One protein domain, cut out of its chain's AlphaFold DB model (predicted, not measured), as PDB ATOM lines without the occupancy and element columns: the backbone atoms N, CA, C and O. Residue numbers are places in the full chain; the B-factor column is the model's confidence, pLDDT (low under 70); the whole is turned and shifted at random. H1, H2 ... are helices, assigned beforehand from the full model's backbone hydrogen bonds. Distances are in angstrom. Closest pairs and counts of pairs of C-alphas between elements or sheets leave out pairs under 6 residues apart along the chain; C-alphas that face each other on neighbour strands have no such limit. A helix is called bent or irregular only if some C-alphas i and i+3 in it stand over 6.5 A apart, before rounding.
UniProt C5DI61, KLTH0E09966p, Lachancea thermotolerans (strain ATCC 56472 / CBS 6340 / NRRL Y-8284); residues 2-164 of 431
ATOM      1  N   LEU A   2      -3.744 -50.560 -11.999       42.38
ATOM      2  CA  LEU A   2      -3.461 -51.909 -12.514       42.38
ATOM      3  C   LEU A   2      -3.675 -52.066 -14.033       42.38
ATOM      4  O   LEU A   2      -3.008 -52.907 -14.618       42.38
ATOM      5  N   GLY A   3      -4.538 -51.256 -14.664       45.66
ATOM      6  CA  GLY A   3      -5.029 -51.419 -16.048       45.66
ATOM      7  C   GLY A   3      -4.095 -51.051 -17.214       45.66
ATOM      8  O   GLY A   3      -4.541 -51.095 -18.354       45.66
ATOM      9  N   CYS A   4      -2.843 -50.654 -16.972       55.78
ATOM     10  CA  CYS A   4      -1.896 -50.296 -18.036       55.78
ATOM     11  C   CYS A   4      -0.541 -50.980 -17.774       55.78
ATOM     12  O   CYS A   4      -0.088 -50.948 -16.624       55.78
ATOM     13  N   PRO A   5       0.101 -51.599 -18.787       66.50
ATOM     14  CA  PRO A   5       1.407 -52.234 -18.626       66.50
ATOM     15  C   PRO A   5       2.437 -51.261 -18.044       66.50
ATOM     16  O   PRO A   5       2.508 -50.100 -18.454       66.50
ATOM     17  N   LEU A   6       3.247 -51.728 -17.090       71.00
ATOM     18  CA  LEU A   6       4.270 -50.901 -16.433       71.00
ATOM     19  C   LEU A   6       5.269 -50.347 -17.452       71.00
ATOM     20  O   LEU A   6       5.748 -49.224 -17.303       71.00
ATOM     21  N   GLU A   7       5.522 -51.095 -18.527       70.38
ATOM     22  CA  GLU A   7       6.448 -50.712 -19.584       70.38
ATOM     23  C   GLU A   7       6.041 -49.410 -20.283       70.38
ATOM     24  O   GLU A   7       6.904 -48.635 -20.697       70.38
ATOM     25  N   CYS A   8       4.739 -49.117 -20.351       76.31
ATOM     26  CA  CYS A   8       4.224 -47.870 -20.916       76.31
ATOM     27  C   CYS A   8       4.637 -46.638 -20.095       76.31
ATOM     28  O   CYS A   8       4.656 -45.527 -20.624       76.31
ATOM     29  N   PHE A   9       4.978 -46.821 -18.817       80.88
ATOM     30  CA  PHE A   9       5.378 -45.740 -17.923       80.88
ATOM     31  C   PHE A   9       6.893 -45.554 -17.817       80.88
ATOM     32  O   PHE A   9       7.312 -44.532 -17.279       80.88
ATOM     33  N   HIS A  10       7.723 -46.452 -18.368       82.00
ATOM     34  CA  HIS A  10       9.190 -46.309 -18.333       82.00
ATOM     35  C   HIS A  10       9.691 -44.935 -18.793       82.00
ATOM     36  O   HIS A  10      10.458 -44.323 -18.052       82.00
ATOM     37  N   PRO A  11       9.232 -44.370 -19.924       81.06
ATOM     38  CA  PRO A  11       9.699 -43.050 -20.353       81.06
ATOM     39  C   PRO A  11       9.379 -41.916 -19.363       81.06
ATOM     40  O   PRO A  11      10.030 -40.873 -19.388       81.06
ATOM     41  N   LEU A  12       8.361 -42.098 -18.515       83.75
ATOM     42  CA  LEU A  12       7.855 -41.081 -17.591       83.75
ATOM     43  C   LEU A  12       8.337 -41.267 -16.151       83.75
ATOM     44  O   LEU A  12       8.427 -40.275 -15.432       83.75
ATOM     45  N   LEU A  13       8.572 -42.511 -15.729       86.06
ATOM     46  CA  LEU A  13       8.774 -42.892 -14.328       86.06
ATOM     47  C   LEU A  13      10.102 -43.612 -14.067       86.06
ATOM     48  O   LEU A  13      10.379 -43.989 -12.929       86.06
ATOM     49  N   ASP A  14      10.949 -43.782 -15.083       87.12
ATOM     50  CA  ASP A  14      12.316 -44.254 -14.868       87.12
ATOM     51  C   ASP A  14      13.081 -43.330 -13.904       87.12
ATOM     52  O   ASP A  14      12.846 -42.114 -13.892       87.12
ATOM     53  N   ARG A  15      14.006 -43.888 -13.109       83.12
ATOM     54  CA  ARG A  15      14.805 -43.134 -12.121       83.12
ATOM     55  C   ARG A  15      15.565 -41.967 -12.738       83.12
ATOM     56  O   ARG A  15      15.771 -40.966 -12.067       83.12
ATOM     57  N   CYS A  16      15.966 -42.077 -14.004       83.50
ATOM     58  CA  CYS A  16      16.688 -41.016 -14.703       83.50
ATOM     59  C   CYS A  16      15.752 -40.025 -15.418       83.50
ATOM     60  O   CYS A  16      16.213 -39.092 -16.078       83.50
ATOM     61  N   SER A  17      14.434 -40.228 -15.348       88.81
ATOM     62  CA  SER A  17      13.476 -39.396 -16.067       88.81
ATOM     63  C   SER A  17      13.256 -38.057 -15.357       88.81
ATOM     64  O   SER A  17      12.974 -37.965 -14.159       88.81
ATOM     65  N   ARG A  18      13.307 -36.973 -16.137       89.56
ATOM     66  CA  ARG A  18      13.017 -35.619 -15.641       89.56
ATOM     67  C   ARG A  18      11.606 -35.513 -15.055       89.56
ATOM     68  O   ARG A  18      11.398 -34.791 -14.083       89.56
ATOM     69  N   SER A  19      10.642 -36.211 -15.654       88.19
ATOM     70  CA  SER A  19       9.245 -36.223 -15.217       88.19
ATOM     71  C   SER A  19       9.097 -36.786 -13.805       88.19
ATOM     72  O   SER A  19       8.430 -36.159 -12.980       88.19
ATOM     73  N   ARG A  20       9.780 -37.898 -13.498       89.50
ATOM     74  CA  ARG A  20       9.811 -38.460 -12.148       89.50
ATOM     75  C   ARG A  20      10.441 -37.513 -11.141       89.50
ATOM     76  O   ARG A  20       9.800 -37.221 -10.140       89.50
ATOM     77  N   HIS A  21      11.610 -36.946 -11.433       88.56
ATOM     78  CA  HIS A  21      12.239 -35.992 -10.512       88.56
ATOM     79  C   HIS A  21      11.355 -34.775 -10.229       88.56
ATOM     80  O   HIS A  21      11.310 -34.283  -9.105       88.56
ATOM     81  N   ILE A  22      10.627 -34.261 -11.225       89.94
ATOM     82  CA  ILE A  22       9.668 -33.168 -11.002       89.94
ATOM     83  C   ILE A  22       8.552 -33.612 -10.048       89.94
ATOM     84  O   ILE A  22       8.119 -32.820  -9.212       89.94
ATOM     85  N   LEU A  23       8.074 -34.848 -10.187       88.94
ATOM     86  CA  LEU A  23       7.012 -35.409  -9.363       88.94
ATOM     87  C   LEU A  23       7.481 -35.677  -7.926       88.94
ATOM     88  O   LEU A  23       6.809 -35.238  -6.999       88.94
ATOM     89  N   GLU A  24       8.653 -36.282  -7.739       89.31
ATOM     90  CA  GLU A  24       9.294 -36.490  -6.430       89.31
ATOM     91  C   GLU A  24       9.504 -35.157  -5.703       89.31
ATOM     92  O   GLU A  24       9.019 -34.981  -4.590       89.31
ATOM     93  N   ASN A  25      10.078 -34.155  -6.379       89.25
ATOM     94  CA  ASN A  25      10.262 -32.814  -5.810       89.25
ATOM     95  C   ASN A  25       8.941 -32.106  -5.465       89.25
ATOM     96  O   ASN A  25       8.935 -31.160  -4.676       89.25
ATOM     97  N   LYS A  26       7.830 -32.454  -6.125       89.38
ATOM     98  CA  LYS A  26       6.502 -31.928  -5.775       89.38
ATOM     99  C   LYS A  26       5.940 -32.646  -4.553       89.38
ATOM    100  O   LYS A  26       5.422 -31.968  -3.676       89.38
ATOM    101  N   LEU A  27       6.071 -33.970  -4.486       87.62
ATOM    102  CA  LEU A  27       5.648 -34.764  -3.332       87.62
ATOM    103  C   LEU A  27       6.413 -34.350  -2.069       87.62
ATOM    104  O   LEU A  27       5.795 -34.099  -1.042       87.62
ATOM    105  N   GLU A  28       7.732 -34.190  -2.166       86.75
ATOM    106  CA  GLU A  28       8.567 -33.738  -1.051       86.75
ATOM    107  C   GLU A  28       8.173 -32.332  -0.582       86.75
ATOM    108  O   GLU A  28       7.984 -32.102   0.611       86.75
ATOM    109  N   ARG A  29       7.961 -31.393  -1.515       88.06
ATOM    110  CA  ARG A  29       7.484 -30.044  -1.174       88.06
ATOM    111  C   ARG A  29       6.129 -30.064  -0.472       88.06
ATOM    112  O   ARG A  29       5.977 -29.367   0.524       88.06
ATOM    113  N   GLU A  30       5.180 -30.857  -0.965       83.62
ATOM    114  CA  GLU A  30       3.865 -31.024  -0.334       83.62
ATOM    115  C   GLU A  30       3.985 -31.569   1.099       83.62
ATOM    116  O   GLU A  30       3.337 -31.055   2.013       83.62
ATOM    117  N   LEU A  31       4.868 -32.544   1.337       82.81
ATOM    118  CA  LEU A  31       5.123 -33.070   2.683       82.81
ATOM    119  C   LEU A  31       5.731 -32.018   3.615       82.81
ATOM    120  O   LEU A  31       5.251 -31.839   4.733       82.81
ATOM    121  N   ILE A  32       6.726 -31.262   3.143       85.31
ATOM    122  CA  ILE A  32       7.364 -30.193   3.930       85.31
ATOM    123  C   ILE A  32       6.357 -29.092   4.294       85.31
ATOM    124  O   ILE A  32       6.427 -28.527   5.386       85.31
ATOM    125  N   THR A  33       5.394 -28.789   3.415       84.06
ATOM    126  CA  THR A  33       4.349 -27.789   3.701       84.06
ATOM    127  C   THR A  33       3.325 -28.234   4.748       84.06
ATOM    128  O   THR A  33       2.559 -27.402   5.240       84.06
ATOM    129  N   HIS A  34       3.321 -29.515   5.122       81.31
ATOM    130  CA  HIS A  34       2.395 -30.092   6.091       81.31
ATOM    131  C   HIS A  34       3.125 -30.963   7.124       81.31
ATOM    132  O   HIS A  34       2.911 -32.176   7.162       81.31
ATOM    133  N   PRO A  35       3.958 -30.360   7.996       79.44
ATOM    134  CA  PRO A  35       4.764 -31.091   8.978       79.44
ATOM    135  C   PRO A  35       3.924 -31.872  10.000       79.44
ATOM    136  O   PRO A  35       4.422 -32.778  10.659       79.44
ATOM    137  N   GLU A  36       2.637 -31.549  10.146       78.81
ATOM    138  CA  GLU A  36       1.694 -32.326  10.951       78.81
ATOM    139  C   GLU A  36       1.362 -33.707  10.357       78.81
ATOM    140  O   GLU A  36       0.812 -34.557  11.066       78.81
ATOM    141  N   LEU A  37       1.668 -33.920   9.071       83.75
ATOM    142  CA  LEU A  37       1.512 -35.175   8.340       83.75
ATOM    143  C   LEU A  37       2.828 -35.954   8.302       83.75
ATOM    144  O   LEU A  37       3.360 -36.250   7.235       83.75
ATOM    145  N   ASP A  38       3.344 -36.292   9.477       84.38
ATOM    146  CA  ASP A  38       4.503 -37.172   9.573       84.38
ATOM    147  C   ASP A  38       4.141 -38.565   9.026       84.38
ATOM    148  O   ASP A  38       3.281 -39.269   9.560       84.38
ATOM    149  N   LEU A  39       4.755 -38.929   7.903       86.88
ATOM    150  CA  LEU A  39       4.528 -40.192   7.206       86.88
ATOM    151  C   LEU A  39       5.437 -41.324   7.703       86.88
ATOM    152  O   LEU A  39       5.266 -42.465   7.264       86.88
ATOM    153  N   GLU A  40       6.383 -41.030   8.596       86.50
ATOM    154  CA  GLU A  40       7.312 -42.009   9.168       86.50
ATOM    155  C   GLU A  40       6.738 -42.682  10.425       86.50
ATOM    156  O   GLU A  40       7.150 -43.784  10.793       86.50
ATOM    157  N   VAL A  41       5.745 -42.065  11.078       90.12
ATOM    158  CA  VAL A  41       5.090 -42.642  12.263       90.12
ATOM    159  C   VAL A  41       4.115 -43.766  11.909       90.12
ATOM    160  O   VAL A  41       3.619 -43.883  10.785       90.12
ATOM    161  N   GLU A  42       3.765 -44.594  12.899       89.31
ATOM    162  CA  GLU A  42       2.742 -45.621  12.684       89.31
ATOM    163  C   GLU A  42       1.379 -44.990  12.335       89.31
ATOM    164  O   GLU A  42       0.998 -43.965  12.923       89.31
ATOM    165  N   PRO A  43       0.572 -45.647  11.478       92.75
ATOM    166  CA  PRO A  43      -0.684 -45.088  10.984       92.75
ATOM    167  C   PRO A  43      -1.629 -44.613  12.091       92.75
ATOM    168  O   PRO A  43      -2.245 -43.552  11.998       92.75
ATOM    169  N   ARG A  44      -1.705 -45.368  13.192       92.00
ATOM    170  CA  ARG A  44      -2.559 -45.049  14.343       92.00
ATOM    171  C   ARG A  44      -2.204 -43.706  14.988       92.00
ATOM    172  O   ARG A  44      -3.099 -43.011  15.476       92.00
ATOM    173  N   PHE A  45      -0.922 -43.348  15.046       90.69
ATOM    174  CA  PHE A  45      -0.486 -42.073  15.619       90.69
ATOM    175  C   PHE A  45      -0.782 -40.916  14.675       90.69
ATOM    176  O   PHE A  45      -1.314 -39.901  15.129       90.69
ATOM    177  N   LEU A  46      -0.544 -41.099  13.373       90.75
ATOM    178  CA  LEU A  46      -0.872 -40.086  12.376       90.75
ATOM    179  C   LEU A  46      -2.373 -39.774  12.368       90.75
ATOM    180  O   LEU A  46      -2.758 -38.610  12.427       90.75
ATOM    181  N   VAL A  47      -3.234 -40.797  12.391       88.94
ATOM    182  CA  VAL A  47      -4.690 -40.589  12.444       88.94
ATOM    183  C   VAL A  47      -5.087 -39.785  13.686       88.94
ATOM    184  O   VAL A  47      -5.856 -38.831  13.585       88.94
ATOM    185  N   LYS A  48      -4.516 -40.092  14.858       86.62
ATOM    186  CA  LYS A  48      -4.747 -39.294  16.076       86.62
ATOM    187  C   LYS A  48      -4.273 -37.844  15.932       86.62
ATOM    188  O   LYS A  48      -4.938 -36.957  16.462       86.62
ATOM    189  N   SER A  49      -3.150 -37.604  15.255       86.06
ATOM    190  CA  SER A  49      -2.623 -36.259  14.988       86.06
ATOM    191  C   SER A  49      -3.574 -35.455  14.099       86.06
ATOM    192  O   SER A  49      -4.016 -34.371  14.484       86.06
ATOM    193  N   ILE A  50      -3.991 -36.040  12.970       84.38
ATOM    194  CA  ILE A  50      -4.931 -35.425  12.022       84.38
ATOM    195  C   ILE A  50      -6.236 -35.041  12.732       84.38
ATOM    196  O   ILE A  50      -6.736 -33.933  12.561       84.38
ATOM    197  N   LEU A  51      -6.762 -35.921  13.586       78.00
ATOM    198  CA  LEU A  51      -8.029 -35.694  14.285       78.00
ATOM    199  C   LEU A  51      -7.949 -34.672  15.426       78.00
ATOM    200  O   LEU A  51      -8.968 -34.079  15.779       78.00
ATOM    201  N   ARG A  52      -6.771 -34.440  16.017       77.25
ATOM    202  CA  ARG A  52      -6.590 -33.372  17.018       77.25
ATOM    203  C   ARG A  52      -6.703 -31.980  16.388       77.25
ATOM    204  O   ARG A  52      -7.157 -31.045  17.047       77.25
ATOM    205  N   ASN A  53      -6.359 -31.852  15.110       64.88
ATOM    206  CA  ASN A  53      -6.348 -30.592  14.378       64.88
ATOM    207  C   ASN A  53      -7.693 -30.358  13.663       64.88
ATOM    208  O   ASN A  53      -7.859 -30.692  12.497       64.88
ATOM    209  N   LYS A  54      -8.654 -29.738  14.363       63.78
ATOM    210  CA  LYS A  54      -9.977 -29.323  13.833       63.78
ATOM    211  C   LYS A  54     -10.840 -30.485  13.277       63.78
ATOM    212  O   LYS A  54     -11.207 -30.464  12.101       63.78
ATOM    213  N   PRO A  55     -11.288 -31.431  14.127       60.00
ATOM    214  CA  PRO A  55     -12.025 -32.638  13.709       60.00
ATOM    215  C   PRO A  55     -13.379 -32.380  13.024       60.00
ATOM    216  O   PRO A  55     -13.946 -33.288  12.423       60.00
ATOM    217  N   TYR A  56     -13.917 -31.160  13.119       60.28
ATOM    218  CA  TYR A  56     -15.245 -30.808  12.608       60.28
ATOM    219  C   TYR A  56     -15.235 -30.202  11.196       60.28
ATOM    220  O   TYR A  56     -16.301 -30.077  10.593       60.28
ATOM    221  N   ASN A  57     -14.068 -29.846  10.644       75.38
ATOM    222  CA  ASN A  57     -13.982 -29.404   9.251       75.38
ATOM    223  C   ASN A  57     -13.786 -30.622   8.335       75.38
ATOM    224  O   ASN A  57     -12.673 -31.119   8.165       75.38
ATOM    225  N   ARG A  58     -14.895 -31.099   7.759       76.12
ATOM    226  CA  ARG A  58     -14.928 -32.295   6.903       76.12
ATOM    227  C   ARG A  58     -14.069 -32.158   5.651       76.12
ATOM    228  O   ARG A  58     -13.349 -33.091   5.323       76.12
ATOM    229  N   GLU A  59     -14.121 -31.006   4.988       80.44
ATOM    230  CA  GLU A  59     -13.366 -30.751   3.757       80.44
ATOM    231  C   GLU A  59     -11.857 -30.749   4.029       80.44
ATOM    232  O   GLU A  59     -11.085 -31.386   3.315       80.44
ATOM    233  N   PHE A  60     -11.443 -30.113   5.128       81.25
ATOM    234  CA  PHE A  60     -10.051 -30.133   5.571       81.25
ATOM    235  C   PHE A  60      -9.578 -31.556   5.893       81.25
ATOM    236  O   PHE A  60      -8.520 -31.975   5.425       81.25
ATOM    237  N   LEU A  61     -10.370 -32.319   6.654       81.44
ATOM    238  CA  LEU A  61     -10.057 -33.707   6.992       81.44
ATOM    239  C   LEU A  61      -9.935 -34.576   5.732       81.44
ATOM    240  O   LEU A  61      -8.973 -35.326   5.594       81.44
ATOM    241  N   GLU A  62     -10.871 -34.451   4.793       82.81
ATOM    242  CA  GLU A  62     -10.847 -35.195   3.535       82.81
ATOM    243  C   GLU A  62      -9.599 -34.873   2.704       82.81
ATOM    244  O   GLU A  62      -8.951 -35.792   2.199       82.81
ATOM    245  N   LEU A  63      -9.223 -33.596   2.601       85.19
ATOM    246  CA  LEU A  63      -8.028 -33.170   1.874       85.19
ATOM    247  C   LEU A  63      -6.755 -33.758   2.494       85.19
ATOM    248  O   LEU A  63      -5.923 -34.308   1.772       85.19
ATOM    249  N   LYS A  64      -6.637 -33.737   3.827       86.44
ATOM    250  CA  LYS A  64      -5.503 -34.339   4.546       86.44
ATOM    251  C   LYS A  64      -5.407 -35.846   4.332       86.44
ATOM    252  O   LYS A  64      -4.327 -36.361   4.058       86.44
ATOM    253  N   LEU A  65      -6.532 -36.553   4.402       87.81
ATOM    254  CA  LEU A  65      -6.570 -37.994   4.153       87.81
ATOM    255  C   LEU A  65      -6.185 -38.329   2.708       87.81
ATOM    256  O   LEU A  65      -5.376 -39.229   2.488       87.81
ATOM    257  N   LYS A  66      -6.714 -37.581   1.729       87.56
ATOM    258  CA  LYS A  66      -6.341 -37.724   0.315       87.56
ATOM    259  C   LYS A  66      -4.849 -37.504   0.111       87.56
ATOM    260  O   LYS A  66      -4.222 -38.290  -0.588       87.56
ATOM    261  N   GLN A  67      -4.283 -36.485   0.748       88.19
ATOM    262  CA  GLN A  67      -2.865 -36.163   0.644       88.19
ATOM    263  C   GLN A  67      -1.970 -37.279   1.194       88.19
ATOM    264  O   GLN A  67      -1.031 -37.687   0.512       88.19
ATOM    265  N   VAL A  68      -2.288 -37.819   2.377       90.81
ATOM    266  CA  VAL A  68      -1.553 -38.954   2.966       90.81
ATOM    267  C   VAL A  68      -1.614 -40.170   2.046       90.81
ATOM    268  O   VAL A  68      -0.579 -40.723   1.678       90.81
ATOM    269  N   VAL A  69      -2.825 -40.562   1.642       91.31
ATOM    270  CA  VAL A  69      -3.047 -41.755   0.819       91.31
ATOM    271  C   VAL A  69      -2.377 -41.613  -0.545       91.31
ATOM    272  O   VAL A  69      -1.699 -42.534  -0.983       91.31
ATOM    273  N   TRP A  70      -2.519 -40.464  -1.207       89.94
ATOM    274  CA  TRP A  70      -1.903 -40.222  -2.510       89.94
ATOM    275  C   TRP A  70      -0.379 -40.266  -2.431       89.94
ATOM    276  O   TRP A  70       0.256 -40.959  -3.220       89.94
ATOM    277  N   THR A  71       0.207 -39.572  -1.454       90.50
ATOM    278  CA  THR A  71       1.665 -39.480  -1.325       90.50
ATOM    279  C   THR A  71       2.284 -40.841  -1.042       90.50
ATOM    280  O   THR A  71       3.188 -41.260  -1.760       90.50
ATOM    281  N   LYS A  72       1.741 -41.578  -0.066       91.94
ATOM    282  CA  LYS A  72       2.210 -42.931   0.251       91.94
ATOM    283  C   LYS A  72       2.039 -43.896  -0.919       91.94
ATOM    284  O   LYS A  72       2.944 -44.677  -1.192       91.94
ATOM    285  N   THR A  73       0.928 -43.822  -1.651       93.19
ATOM    286  CA  THR A  73       0.721 -44.668  -2.835       93.19
ATOM    287  C   THR A  73       1.719 -44.371  -3.940       93.19
ATOM    288  O   THR A  73       2.180 -45.301  -4.593       93.19
ATOM    289  N   MET A  74       2.075 -43.103  -4.151       91.56
ATOM    290  CA  MET A  74       3.089 -42.736  -5.137       91.56
ATOM    291  C   MET A  74       4.478 -43.245  -4.741       91.56
ATOM    292  O   MET A  74       5.149 -43.819  -5.593       91.56
ATOM    293  N   ILE A  75       4.869 -43.101  -3.469       91.12
ATOM    294  CA  ILE A  75       6.131 -43.649  -2.938       91.12
ATOM    295  C   ILE A  75       6.170 -45.165  -3.160       91.12
ATOM    296  O   ILE A  75       7.030 -45.664  -3.878       91.12
ATOM    297  N   ALA A  76       5.151 -45.877  -2.674       93.69
ATOM    298  CA  ALA A  76       5.061 -47.324  -2.823       93.69
ATOM    299  C   ALA A  76       5.083 -47.783  -4.290       93.69
ATOM    300  O   ALA A  76       5.627 -48.836  -4.626       93.69
ATOM    301  N   PHE A  77       4.453 -47.009  -5.177       91.62
ATOM    302  CA  PHE A  77       4.439 -47.301  -6.602       91.62
ATOM    303  C   PHE A  77       5.813 -47.096  -7.244       91.62
ATOM    304  O   PHE A  77       6.190 -47.904  -8.087       91.62
ATOM    305  N   PHE A  78       6.568 -46.067  -6.850       91.44
ATOM    306  CA  PHE A  78       7.941 -45.866  -7.315       91.44
ATOM    307  C   PHE A  78       8.871 -46.985  -6.851       91.44
ATOM    308  O   PHE A  78       9.580 -47.544  -7.685       91.44
ATOM    309  N   ASP A  79       8.789 -47.389  -5.584       91.12
ATOM    310  CA  ASP A  79       9.570 -48.514  -5.058       91.12
ATOM    311  C   ASP A  79       9.248 -49.801  -5.830       91.12
ATOM    312  O   ASP A  79      10.132 -50.538  -6.274       91.12
ATOM    313  N   TYR A  80       7.958 -50.046  -6.084       90.69
ATOM    314  CA  TYR A  80       7.520 -51.188  -6.879       90.69
ATOM    315  C   TYR A  80       8.037 -51.120  -8.323       90.69
ATOM    316  O   TYR A  80       8.451 -52.141  -8.879       90.69
ATOM    317  N   PHE A  81       8.002 -49.932  -8.933       89.81
ATOM    318  CA  PHE A  81       8.472 -49.684 -10.293       89.81
ATOM    319  C   PHE A  81       9.977 -49.940 -10.431       89.81
ATOM    320  O   PHE A  81      10.418 -50.529 -11.416       89.81
ATOM    321  N   ASP A  82      10.748 -49.579  -9.408       88.00
ATOM    322  CA  ASP A  82      12.201 -49.746  -9.357       88.00
ATOM    323  C   ASP A  82      12.662 -51.165  -9.013       88.00
ATOM    324  O   ASP A  82      13.858 -51.470  -9.031       88.00
ATOM    325  N   GLY A  83      11.722 -52.051  -8.686       86.94
ATOM    326  CA  GLY A  83      12.019 -53.402  -8.226       86.94
ATOM    327  C   GLY A  83      12.429 -53.486  -6.753       86.94
ATOM    328  O   GLY A  83      12.876 -54.543  -6.304       86.94
ATOM    329  N   GLU A  84      12.236 -52.419  -5.977       89.38
ATOM    330  CA  GLU A  84      12.390 -52.380  -4.517       89.38
ATOM    331  C   GLU A  84      11.120 -52.931  -3.846       89.38
ATOM    332  O   GLU A  84      10.399 -52.281  -3.096       89.38
ATOM    333  N   PHE A  85      10.818 -54.199  -4.144       90.19
ATOM    334  CA  PHE A  85       9.559 -54.839  -3.749       90.19
ATOM    335  C   PHE A  85       9.377 -54.994  -2.230       90.19
ATOM    336  O   PHE A  85       8.250 -55.145  -1.765       90.19
ATOM    337  N   GLY A  86      10.473 -55.003  -1.464       88.50
ATOM    338  CA  GLY A  86      10.421 -55.042  -0.001       88.50
ATOM    339  C   GLY A  86       9.865 -53.742   0.576       88.50
ATOM    340  O   GLY A  86       8.915 -53.784   1.356       88.50
ATOM    341  N   ASP A  87      10.404 -52.608   0.135       90.44
ATOM    342  CA  ASP A  87       9.993 -51.274   0.579       90.44
ATOM    343  C   ASP A  87       8.566 -50.967   0.110       90.44
ATOM    344  O   ASP A  87       7.696 -50.655   0.926       90.44
ATOM    345  N   ALA A  88       8.266 -51.272  -1.159       93.81
ATOM    346  CA  ALA A  88       6.911 -51.197  -1.698       93.81
ATOM    347  C   ALA A  88       5.894 -51.984  -0.852       93.81
ATOM    348  O   ALA A  88       4.788 -51.510  -0.594       93.81
ATOM    349  N   PHE A  89       6.249 -53.191  -0.392       93.81
ATOM    350  CA  PHE A  89       5.380 -53.984   0.477       93.81
ATOM    351  C   PHE A  89       5.103 -53.281   1.814       93.81
ATOM    352  O   PHE A  89       3.947 -53.247   2.248       93.81
ATOM    353  N   PHE A  90       6.127 -52.730   2.472       92.06
ATOM    354  CA  PHE A  90       5.946 -52.045   3.752       92.06
ATOM    355  C   PHE A  90       5.087 -50.791   3.608       92.06
ATOM    356  O   PHE A  90       4.171 -50.604   4.411       92.06
ATOM    357  N   GLU A  91       5.297 -50.005   2.554       94.12
ATOM    358  CA  GLU A  91       4.498 -48.812   2.285       94.12
ATOM    359  C   GLU A  91       3.039 -49.162   1.952       94.12
ATOM    360  O   GLU A  91       2.109 -48.600   2.534       94.12
ATOM    361  N   LEU A  92       2.795 -50.172   1.109       95.69
ATOM    362  CA  LEU A  92       1.431 -50.627   0.801       95.69
ATOM    363  C   LEU A  92       0.708 -51.163   2.035       95.69
ATOM    364  O   LEU A  92      -0.470 -50.870   2.253       95.69
ATOM    365  N   ARG A  93       1.411 -51.928   2.872       94.19
ATOM    366  CA  ARG A  93       0.871 -52.406   4.143       94.19
ATOM    367  C   ARG A  93       0.543 -51.247   5.079       94.19
ATOM    368  O   ARG A  93      -0.508 -51.282   5.720       94.19
ATOM    369  N   TRP A  94       1.415 -50.245   5.161       95.00
ATOM    370  CA  TRP A  94       1.191 -49.052   5.971       95.00
ATOM    371  C   TRP A  94      -0.090 -48.334   5.525       95.00
ATOM    372  O   TRP A  94      -0.924 -48.001   6.364       95.00
ATOM    373  N   ILE A  95      -0.315 -48.189   4.211       95.50
ATOM    374  CA  ILE A  95      -1.533 -47.562   3.664       95.50
ATOM    375  C   ILE A  95      -2.784 -48.359   4.045       95.50
ATOM    376  O   ILE A  95      -3.768 -47.772   4.491       95.50
ATOM    377  N   LEU A  96      -2.761 -49.689   3.920       94.94
ATOM    378  CA  LEU A  96      -3.898 -50.538   4.305       94.94
ATOM    379  C   LEU A  96      -4.221 -50.409   5.803       94.94
ATOM    380  O   LEU A  96      -5.381 -50.263   6.189       94.94
ATOM    381  N   GLN A  97      -3.194 -50.390   6.657       94.06
ATOM    382  CA  GLN A  97      -3.357 -50.149   8.093       94.06
ATOM    383  C   GLN A  97      -3.904 -48.746   8.378       94.06
ATOM    384  O   GLN A  97      -4.766 -48.587   9.242       94.06
ATOM    385  N   PHE A  98      -3.450 -47.736   7.635       94.12
ATOM    386  CA  PHE A  98      -3.963 -46.374   7.725       94.12
ATOM    387  C   PHE A  98      -5.448 -46.301   7.376       94.12
ATOM    388  O   PHE A  98      -6.226 -45.783   8.174       94.12
ATOM    389  N   LEU A  99      -5.871 -46.877   6.247       92.50
ATOM    390  CA  LEU A  99      -7.283 -46.921   5.851       92.50
ATOM    391  C   LEU A  99      -8.147 -47.603   6.922       92.50
ATOM    392  O   LEU A  99      -9.201 -47.078   7.288       92.50
ATOM    393  N   HIS A 100      -7.674 -48.717   7.483       91.19
ATOM    394  CA  HIS A 100      -8.357 -49.405   8.576       91.19
ATOM    395  C   HIS A 100      -8.506 -48.527   9.831       91.19
ATOM    396  O   HIS A 100      -9.591 -48.459  10.408       91.19
ATOM    397  N   GLU A 101      -7.445 -47.837  10.261       91.06
ATOM    398  CA  GLU A 101      -7.507 -46.939  11.421       91.06
ATOM    399  C   GLU A 101      -8.430 -45.741  11.171       91.06
ATOM    400  O   GLU A 101      -9.219 -45.387  12.045       91.06
ATOM    401  N   VAL A 102      -8.396 -45.151   9.974       89.06
ATOM    402  CA  VAL A 102      -9.248 -44.014   9.600       89.06
ATOM    403  C   VAL A 102     -10.739 -44.384   9.637       89.06
ATOM    404  O   VAL A 102     -11.553 -43.590  10.112       89.06
ATOM    405  N   ARG A 103     -11.117 -45.595   9.206       86.94
ATOM    406  CA  ARG A 103     -12.522 -46.058   9.201       86.94
ATOM    407  C   ARG A 103     -13.138 -46.226  10.586       86.94
ATOM    408  O   ARG A 103     -14.359 -46.219  10.706       86.94
ATOM    409  N   LYS A 104     -12.327 -46.325  11.644       86.62
ATOM    410  CA  LYS A 104     -12.822 -46.377  13.033       86.62
ATOM    411  C   LYS A 104     -13.482 -45.065  13.471       86.62
ATOM    412  O   LYS A 104     -14.099 -45.020  14.533       86.62
ATOM    413  N   PHE A 105     -13.357 -44.002  12.674       79.38
ATOM    414  CA  PHE A 105     -13.850 -42.675  13.007       79.38
ATOM    415  C   PHE A 105     -15.109 -42.313  12.201       79.38
ATOM    416  O   PHE A 105     -15.055 -42.211  10.973       79.38
ATOM    417  N   PRO A 106     -16.240 -42.014  12.869       69.19
ATOM    418  CA  PRO A 106     -17.523 -41.785  12.201       69.19
ATOM    419  C   PRO A 106     -17.549 -40.529  11.311       69.19
ATOM    420  O   PRO A 106     -18.361 -40.434  10.396       69.19
ATOM    421  N   GLY A 107     -16.646 -39.567  11.532       66.50
ATOM    422  CA  GLY A 107     -16.544 -38.348  10.718       66.50
ATOM    423  C   GLY A 107     -16.030 -38.569   9.290       66.50
ATOM    424  O   GLY A 107     -16.163 -37.668   8.465       66.50
ATOM    425  N   VAL A 108     -15.470 -39.748   8.990       66.62
ATOM    426  CA  VAL A 108     -14.817 -40.067   7.705       66.62
ATOM    427  C   VAL A 108     -15.677 -40.970   6.808       66.62
ATOM    428  O   VAL A 108     -15.310 -41.253   5.670       66.62
ATOM    429  N   LEU A 109     -16.873 -41.347   7.270       61.12
ATOM    430  CA  LEU A 109     -17.826 -42.231   6.579       61.12
ATOM    431  C   LEU A 109     -18.361 -41.697   5.232       61.12
ATOM    432  O   LEU A 109     -19.224 -42.322   4.633       61.12
ATOM    433  N   TYR A 110     -17.871 -40.557   4.749       65.31
ATOM    434  CA  TYR A 110     -18.277 -39.958   3.476       65.31
ATOM    435  C   TYR A 110     -17.106 -39.751   2.507       65.31
ATOM    436  O   TYR A 110     -17.314 -39.282   1.392       65.31
ATOM    437  N   SER A 111     -15.870 -40.083   2.902       73.50
ATOM    438  CA  SER A 111     -14.729 -39.984   1.990       73.50
ATOM    439  C   SER A 111     -14.738 -41.163   1.021       73.50
ATOM    440  O   SER A 111     -14.385 -42.285   1.392       73.50
ATOM    441  N   ASN A 112     -15.091 -40.893  -0.239       78.31
ATOM    442  CA  ASN A 112     -15.127 -41.898  -1.306       78.31
ATOM    443  C   ASN A 112     -13.794 -42.648  -1.454       78.31
ATOM    444  O   ASN A 112     -13.793 -43.828  -1.771       78.31
ATOM    445  N   LEU A 113     -12.659 -41.987  -1.192       76.50
ATOM    446  CA  LEU A 113     -11.341 -42.624  -1.266       76.50
ATOM    447  C   LEU A 113     -11.147 -43.672  -0.161       76.50
ATOM    448  O   LEU A 113     -10.644 -44.759  -0.424       76.50
ATOM    449  N   VAL A 114     -11.550 -43.350   1.072       78.94
ATOM    450  CA  VAL A 114     -11.384 -44.239   2.236       78.94
ATOM    451  C   VAL A 114     -12.360 -45.413   2.182       78.94
ATOM    452  O   VAL A 114     -12.060 -46.488   2.700       78.94
ATOM    453  N   LEU A 115     -13.515 -45.221   1.550       81.88
ATOM    454  CA  LEU A 115     -14.544 -46.246   1.385       81.88
ATOM    455  C   LEU A 115     -14.453 -47.012   0.060       81.88
ATOM    456  O   LEU A 115     -15.225 -47.942  -0.151       81.88
ATOM    457  N   SER A 116     -13.532 -46.647  -0.834       88.31
ATOM    458  CA  SER A 116     -13.399 -47.315  -2.128       88.31
ATOM    459  C   SER A 116     -12.830 -48.723  -1.957       88.31
ATOM    460  O   SER A 116     -11.625 -48.907  -1.758       88.31
ATOM    461  N   LEU A 117     -13.706 -49.721  -2.098       88.50
ATOM    462  CA  LEU A 117     -13.331 -51.136  -2.111       88.50
ATOM    463  C   LEU A 117     -12.399 -51.458  -3.285       88.50
ATOM    464  O   LEU A 117     -11.431 -52.192  -3.119       88.50
ATOM    465  N   ASP A 118     -12.615 -50.858  -4.458       87.44
ATOM    466  CA  ASP A 118     -11.747 -51.064  -5.626       87.44
ATOM    467  C   ASP A 118     -10.316 -50.578  -5.390       87.44
ATOM    468  O   ASP A 118      -9.342 -51.212  -5.820       87.44
ATOM    469  N   TYR A 119     -10.178 -49.445  -4.699       89.56
ATOM    470  CA  TYR A 119      -8.882 -48.893  -4.347       89.56
ATOM    471  C   TYR A 119      -8.157 -49.787  -3.338       89.56
ATOM    472  O   TYR A 119      -7.002 -50.155  -3.555       89.56
ATOM    473  N   GLU A 120      -8.847 -50.207  -2.279       92.31
ATOM    474  CA  GLU A 120      -8.295 -51.118  -1.277       92.31
ATOM    475  C   GLU A 120      -7.947 -52.497  -1.856       92.31
ATOM    476  O   GLU A 120      -6.871 -53.036  -1.571       92.31
ATOM    477  N   ARG A 121      -8.795 -53.044  -2.734       92.31
ATOM    478  CA  ARG A 121      -8.509 -54.266  -3.497       92.31
ATOM    479  C   ARG A 121      -7.239 -54.098  -4.322       92.31
ATOM    480  O   ARG A 121      -6.357 -54.953  -4.275       92.31
ATOM    481  N   SER A 122      -7.106 -52.981  -5.035       91.50
ATOM    482  CA  SER A 122      -5.924 -52.691  -5.856       91.50
ATOM    483  C   SER A 122      -4.644 -52.591  -5.021       91.50
ATOM    484  O   SER A 122      -3.624 -53.169  -5.400       91.50
ATOM    485  N   LEU A 123      -4.698 -51.912  -3.870       94.38
ATOM    486  CA  LEU A 123      -3.585 -51.842  -2.921       94.38
ATOM    487  C   LEU A 123      -3.226 -53.227  -2.374       94.38
ATOM    488  O   LEU A 123      -2.051 -53.576  -2.330       94.38
ATOM    489  N   SER A 124      -4.218 -54.040  -2.012       95.75
ATOM    490  CA  SER A 124      -4.011 -55.392  -1.473       95.75
ATOM    491  C   SER A 124      -3.397 -56.344  -2.502       95.75
ATOM    492  O   SER A 124      -2.504 -57.130  -2.171       95.75
ATOM    493  N   LEU A 125      -3.812 -56.234  -3.768       94.69
ATOM    494  CA  LEU A 125      -3.222 -56.970  -4.886       94.69
ATOM    495  C   LEU A 125      -1.766 -56.561  -5.120       94.69
ATOM    496  O   LEU A 125      -0.894 -57.421  -5.253       94.69
ATOM    497  N   LEU A 126      -1.486 -55.255  -5.143       94.00
ATOM    498  CA  LEU A 126      -0.124 -54.755  -5.319       94.00
ATOM    499  C   LEU A 126       0.766 -55.116  -4.120       94.00
ATOM    500  O   LEU A 126       1.924 -55.488  -4.308       94.00
ATOM    501  N   CYS A 127       0.216 -55.084  -2.905       95.69
ATOM    502  CA  CYS A 127       0.897 -55.468  -1.669       95.69
ATOM    503  C   CYS A 127       1.286 -56.949  -1.706       95.69
ATOM    504  O   CYS A 127       2.448 -57.294  -1.491       95.69
ATOM    505  N   SER A 128       0.343 -57.813  -2.096       94.81
ATOM    506  CA  SER A 128       0.577 -59.247  -2.299       94.81
ATOM    507  C   SER A 128       1.693 -59.501  -3.313       94.81
ATOM    508  O   SER A 128       2.641 -60.229  -3.018       94.81
ATOM    509  N   ARG A 129       1.635 -58.847  -4.483       92.75
ATOM    510  CA  ARG A 129       2.674 -58.961  -5.524       92.75
ATOM    511  C   ARG A 129       4.046 -58.525  -5.031       92.75
ATOM    512  O   ARG A 129       5.034 -59.199  -5.313       92.75
ATOM    513  N   SER A 130       4.105 -57.405  -4.317       92.88
ATOM    514  CA  SER A 130       5.345 -56.866  -3.753       92.88
ATOM    515  C   SER A 130       5.955 -57.859  -2.766       92.88
ATOM    516  O   SER A 130       7.120 -58.231  -2.900       92.88
ATOM    517  N   LEU A 131       5.139 -58.411  -1.860       91.81
ATOM    518  CA  LEU A 131       5.586 -59.436  -0.920       91.81
ATOM    519  C   LEU A 131       6.117 -60.679  -1.643       91.81
ATOM    520  O   LEU A 131       7.238 -61.098  -1.373       91.81
ATOM    521  N   ILE A 132       5.365 -61.236  -2.597       89.44
ATOM    522  CA  ILE A 132       5.774 -62.431  -3.356       89.44
ATOM    523  C   ILE A 132       7.106 -62.194  -4.076       89.44
ATOM    524  O   ILE A 132       8.029 -63.001  -3.960       89.44
ATOM    525  N   LYS A 133       7.246 -61.065  -4.782       88.00
ATOM    526  CA  LYS A 133       8.472 -60.727  -5.519       88.00
ATOM    527  C   LYS A 133       9.666 -60.441  -4.610       88.00
ATOM    528  O   LYS A 133      10.796 -60.752  -4.991       88.00
ATOM    529  N   SER A 134       9.439 -59.892  -3.414       85.12
ATOM    530  CA  SER A 134      10.500 -59.660  -2.421       85.12
ATOM    531  C   SER A 134      11.133 -60.965  -1.916       85.12
ATOM    532  O   SER A 134      12.304 -60.989  -1.541       85.12
ATOM    533  N   LEU A 135      10.379 -62.071  -1.957       79.25
ATOM    534  CA  LEU A 135      10.824 -63.387  -1.499       79.25
ATOM    535  C   LEU A 135      11.602 -64.174  -2.569       79.25
ATOM    536  O   LEU A 135      12.203 -65.196  -2.242       79.25
ATOM    537  N   GLN A 136      11.627 -63.717  -3.826       75.94
ATOM    538  CA  GLN A 136      12.290 -64.439  -4.918       75.94
ATOM    539  C   GLN A 136      13.832 -64.281  -4.901       75.94
ATOM    540  O   GLN A 136      14.342 -63.253  -4.443       75.94
ATOM    541  N   PRO A 137      14.609 -65.262  -5.414       53.78
ATOM    542  CA  PRO A 137      16.045 -65.400  -5.123       53.78
ATOM    543  C   PRO A 137      17.079 -64.402  -5.696       53.78
ATOM    544  O   PRO A 137      18.242 -64.570  -5.339       53.78
ATOM    545  N   PRO A 138      16.772 -63.343  -6.474       54.03
ATOM    546  CA  PRO A 138      17.692 -62.197  -6.551       54.03
ATOM    547  C   PRO A 138      17.373 -61.109  -5.505       54.03
ATOM    548  O   PRO A 138      18.272 -60.396  -5.059       54.03
ATOM    549  N   ASN A 139      16.115 -61.005  -5.059       53.06
ATOM    550  CA  ASN A 139      15.633 -59.936  -4.173       53.06
ATOM    551  C   ASN A 139      15.757 -60.299  -2.688       53.06
ATOM    552  O   ASN A 139      15.978 -59.423  -1.850       53.06
ATOM    553  N   SER A 140      15.707 -61.593  -2.360       53.88
ATOM    554  CA  SER A 140      15.862 -62.082  -0.985       53.88
ATOM    555  C   SER A 140      17.245 -61.770  -0.394       53.88
ATOM    556  O   SER A 140      17.378 -61.625   0.820       53.88
ATOM    557  N   ILE A 141      18.272 -61.610  -1.239       48.59
ATOM    558  CA  ILE A 141      19.634 -61.233  -0.831       48.59
ATOM    559  C   ILE A 141      19.688 -59.759  -0.403       48.59
ATOM    560  O   ILE A 141      20.338 -59.449   0.590       48.59
ATOM    561  N   ARG A 142      18.951 -58.859  -1.075       45.78
ATOM    562  CA  ARG A 142      18.811 -57.452  -0.645       45.78
ATOM    563  C   ARG A 142      17.945 -57.331   0.612       45.78
ATOM    564  O   ARG A 142      18.289 -56.577   1.517       45.78
ATOM    565  N   ALA A 143      16.898 -58.151   0.725       45.09
ATOM    566  CA  ALA A 143      16.032 -58.206   1.907       45.09
ATOM    567  C   ALA A 143      16.742 -58.719   3.180       45.09
ATOM    568  O   ALA A 143      16.291 -58.430   4.287       45.09
ATOM    569  N   LYS A 144      17.871 -59.439   3.056       44.78
ATOM    570  CA  LYS A 144      18.693 -59.891   4.199       44.78
ATOM    571  C   LYS A 144      19.413 -58.754   4.936       44.78
ATOM    572  O   LYS A 144      19.817 -58.963   6.076       44.78
ATOM    573  N   ASN A 145      19.522 -57.565   4.339       39.81
ATOM    574  CA  ASN A 145      20.095 -56.390   5.005       39.81
ATOM    575  C   ASN A 145      19.061 -55.615   5.846       39.81
ATOM    576  O   ASN A 145      19.438 -54.741   6.623       39.81
ATOM    577  N   GLY A 146      17.773 -55.960   5.744       39.16
ATOM    578  CA  GLY A 146      16.713 -55.417   6.584       39.16
ATOM    579  C   GLY A 146      16.397 -56.346   7.754       39.16
ATOM    580  O   GLY A 146      15.917 -57.462   7.573       39.16
ATOM    581  N   VAL A 147      16.546 -55.849   8.981       41.84
ATOM    582  CA  VAL A 147      16.119 -56.473  10.256       41.84
ATOM    583  C   VAL A 147      14.592 -56.778  10.311       41.84
ATOM    584  O   VAL A 147      14.076 -57.278  11.310       41.84
ATOM    585  N   GLN A 148      13.836 -56.527   9.235       45.25
ATOM    586  CA  GLN A 148      12.383 -56.331   9.240       45.25
ATOM    587  C   GLN A 148      11.509 -57.541   8.853       45.25
ATOM    588  O   GLN A 148      10.296 -57.483   9.036       45.25
ATOM    589  N   LEU A 149      12.051 -58.679   8.403       50.50
ATOM    590  CA  LEU A 149      11.229 -59.861   8.059       50.50
ATOM    591  C   LEU A 149      11.062 -60.869   9.218       50.50
ATOM    592  O   LEU A 149      10.963 -62.073   8.991       50.50
ATOM    593  N   LYS A 150      10.947 -60.378  10.462       49.72
ATOM    594  CA  LYS A 150      10.424 -61.134  11.628       49.72
ATOM    595  C   LYS A 150       8.884 -61.158  11.679       49.72
ATOM    596  O   LYS A 150       8.294 -61.329  12.742       49.72
ATOM    597  N   VAL A 151       8.205 -60.944  10.554       59.44
ATOM    598  CA  VAL A 151       6.738 -60.934  10.510       59.44
ATOM    599  C   VAL A 151       6.221 -62.325  10.156       59.44
ATOM    600  O   VAL A 151       6.759 -62.975   9.261       59.44
ATOM    601  N   ASN A 152       5.164 -62.771  10.841       79.44
ATOM    602  CA  ASN A 152       4.453 -63.999  10.496       79.44
ATOM    603  C   ASN A 152       3.850 -63.870   9.085       79.44
ATOM    604  O   ASN A 152       2.793 -63.268   8.894       79.44
ATOM    605  N   ARG A 153       4.568 -64.412   8.095       83.19
ATOM    606  CA  ARG A 153       4.238 -64.319   6.665       83.19
ATOM    607  C   ARG A 153       2.899 -64.967   6.341       83.19
ATOM    608  O   ARG A 153       2.186 -64.457   5.486       83.19
ATOM    609  N   LEU A 154       2.556 -66.050   7.041       85.69
ATOM    610  CA  LEU A 154       1.295 -66.754   6.839       85.69
ATOM    611  C   LEU A 154       0.114 -65.829   7.137       85.69
ATOM    612  O   LEU A 154      -0.708 -65.592   6.260       85.69
ATOM    613  N   ASN A 155       0.115 -65.210   8.320       88.44
ATOM    614  CA  ASN A 155      -0.948 -64.290   8.726       88.44
ATOM    615  C   ASN A 155      -1.065 -63.081   7.785       88.44
ATOM    616  O   ASN A 155      -2.159 -62.559   7.594       88.44
ATOM    617  N   ILE A 156       0.051 -62.616   7.206       91.31
ATOM    618  CA  ILE A 156       0.017 -61.531   6.215       91.31
ATOM    619  C   ILE A 156      -0.695 -61.993   4.945       91.31
ATOM    620  O   ILE A 156      -1.587 -61.292   4.475       91.31
ATOM    621  N   PHE A 157      -0.317 -63.145   4.387       93.75
ATOM    622  CA  PHE A 157      -0.951 -63.656   3.173       93.75
ATOM    623  C   PHE A 157      -2.434 -63.955   3.380       93.75
ATOM    624  O   PHE A 157      -3.238 -63.579   2.535       93.75
ATOM    625  N   GLU A 158      -2.805 -64.561   4.508       93.38
ATOM    626  CA  GLU A 158      -4.210 -64.790   4.854       93.38
ATOM    627  C   GLU A 158      -4.973 -63.474   5.025       93.38
ATOM    628  O   GLU A 158      -6.059 -63.325   4.474       93.38
ATOM    629  N   GLY A 159      -4.394 -62.492   5.722       93.69
ATOM    630  CA  GLY A 159      -5.008 -61.175   5.890       93.69
ATOM    631  C   GLY A 159      -5.207 -60.441   4.562       93.69
ATOM    632  O   GLY A 159      -6.267 -59.865   4.336       93.69
ATOM    633  N   LEU A 160      -4.220 -60.496   3.661       95.44
ATOM    634  CA  LEU A 160      -4.328 -59.919   2.319       95.44
ATOM    635  C   LEU A 160      -5.362 -60.656   1.464       95.44
ATOM    636  O   LEU A 160      -6.146 -60.002   0.784       95.44
ATOM    637  N   LEU A 161      -5.388 -61.992   1.514       95.44
ATOM    638  CA  LEU A 161      -6.367 -62.808   0.798       95.44
ATOM    639  C   LEU A 161      -7.790 -62.457   1.237       95.44
ATOM    640  O   LEU A 161      -8.621 -62.137   0.389       95.44
ATOM    641  N   THR A 162      -8.049 -62.451   2.545       94.81
ATOM    642  CA  THR A 162      -9.346 -62.063   3.108       94.81
ATOM    643  C   THR A 162      -9.720 -60.645   2.692       94.81
ATOM    644  O   THR A 162     -10.808 -60.446   2.169       94.81
ATOM    645  N   ASN A 163      -8.801 -59.678   2.798       94.50
ATOM    646  CA  ASN A 163      -9.091 -58.296   2.416       94.50
ATOM    647  C   ASN A 163      -9.430 -58.148   0.924       94.50
ATOM    648  O   ASN A 163     -10.333 -57.398   0.564       94.50
ATOM    649  N   ILE A 164      -8.727 -58.872   0.042       94.19
ATOM    650  CA  ILE A 164      -9.038 -58.886  -1.396       94.19
ATOM    651  C   ILE A 164     -10.453 -59.420  -1.619       94.19
ATOM    652  O   ILE A 164     -11.202 -58.817  -2.386       94.19
TER     653      ILE A 164
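What this domain is: This is residues 2 to 164 of the 431 residues of the protein "KLTH0E09966p" of Lachancea thermotolerans (strain ATCC 56472 / CBS 6340 / NRRL Y-8284) (UniProt C5DI61). Three long helices, H4, H5 and H7, make an up-and-down bundle at the core, each running against the one before it. H9 packs on H7, H3 packs on H5, and H1 and H2 meet in a corner beside H4. The printed part has 163 residues with nine named helices, H1 to H9 in order, and no named strand: the class is all helix. It is compact, with a radius of gyration of the C-alphas of 16.5 A and spans of 50 by 40 by 32 A.

Where its parts are: Find C-alpha 6 at (4.270, -50.901, -16.433); H1 runs from there to residue 13, irregular, with C-alphas 8 and 11 7.3 A apart. Next come H2, residues 18 to 32, 21.1 A long, and H3, residues 43 to 52. From C-alpha 58 at (-14.928, -32.295, 6.903), H4 runs 33.8 A to residue 81. H5, residues 85 to 103, measures 27.1 A. After H6, residues 112 to 115, H7 takes residues 117 to 134, 25.3 A. Past H8, residues 140 to 143, H9 covers residues 153 to 164.

How they stand to each other: Start at the hub, H5: with H4 it forms a helical hairpin at a shallow tilt of 17 degrees, closest at the C-alphas of Ala 76 and Ala 88, 4.4 A. H5 touches H7 at Phe 85 and Ser 130, C-alphas 4.7 A apart, opposite ways. Its residues 94 to 102 alone touch H3, closest C-alphas Pro 43 and Phe 98, 4.8 A. H6 only just touches H5, with 3 pairs of C-alphas within 8 A, the closest Leu 99 and Val 114, 6.1 A. H9 touches H7 through residues 120 to 128 of H7 alone, closest C-alphas Arg 121 and Ile 164, 5.1 A. H2 is close to H4 but not clearly touching, the closest C-alphas, Leu 27 and Thr 71, being 6.5 A apart. H1 and H2 touch only at the corner, closest C-alphas Leu 13 and Arg 20, 5.0 A. H8 is close to H7 but not clearly touching, closest C-alphas Ser 134 and Ser 140, 6.1 A. Every O i to N i+4 pair is within hydrogen-bond range in H2, H3, H4, H5, H7 and H9; H1 has 1 of 4, beside 4 of 5 O i to N i+3 pairs, and H6 and H8 are too short for an O i to N i+4 pair.

The domain as a whole: The farthest C-alphas, Tyr 56 and Pro 137, are 49.9 A apart. The printed part has no cut, and no link is long. Look for pLDDT under 70 at residues 2 to 5, 53 to 56, 106 to 110 and 137 to 151.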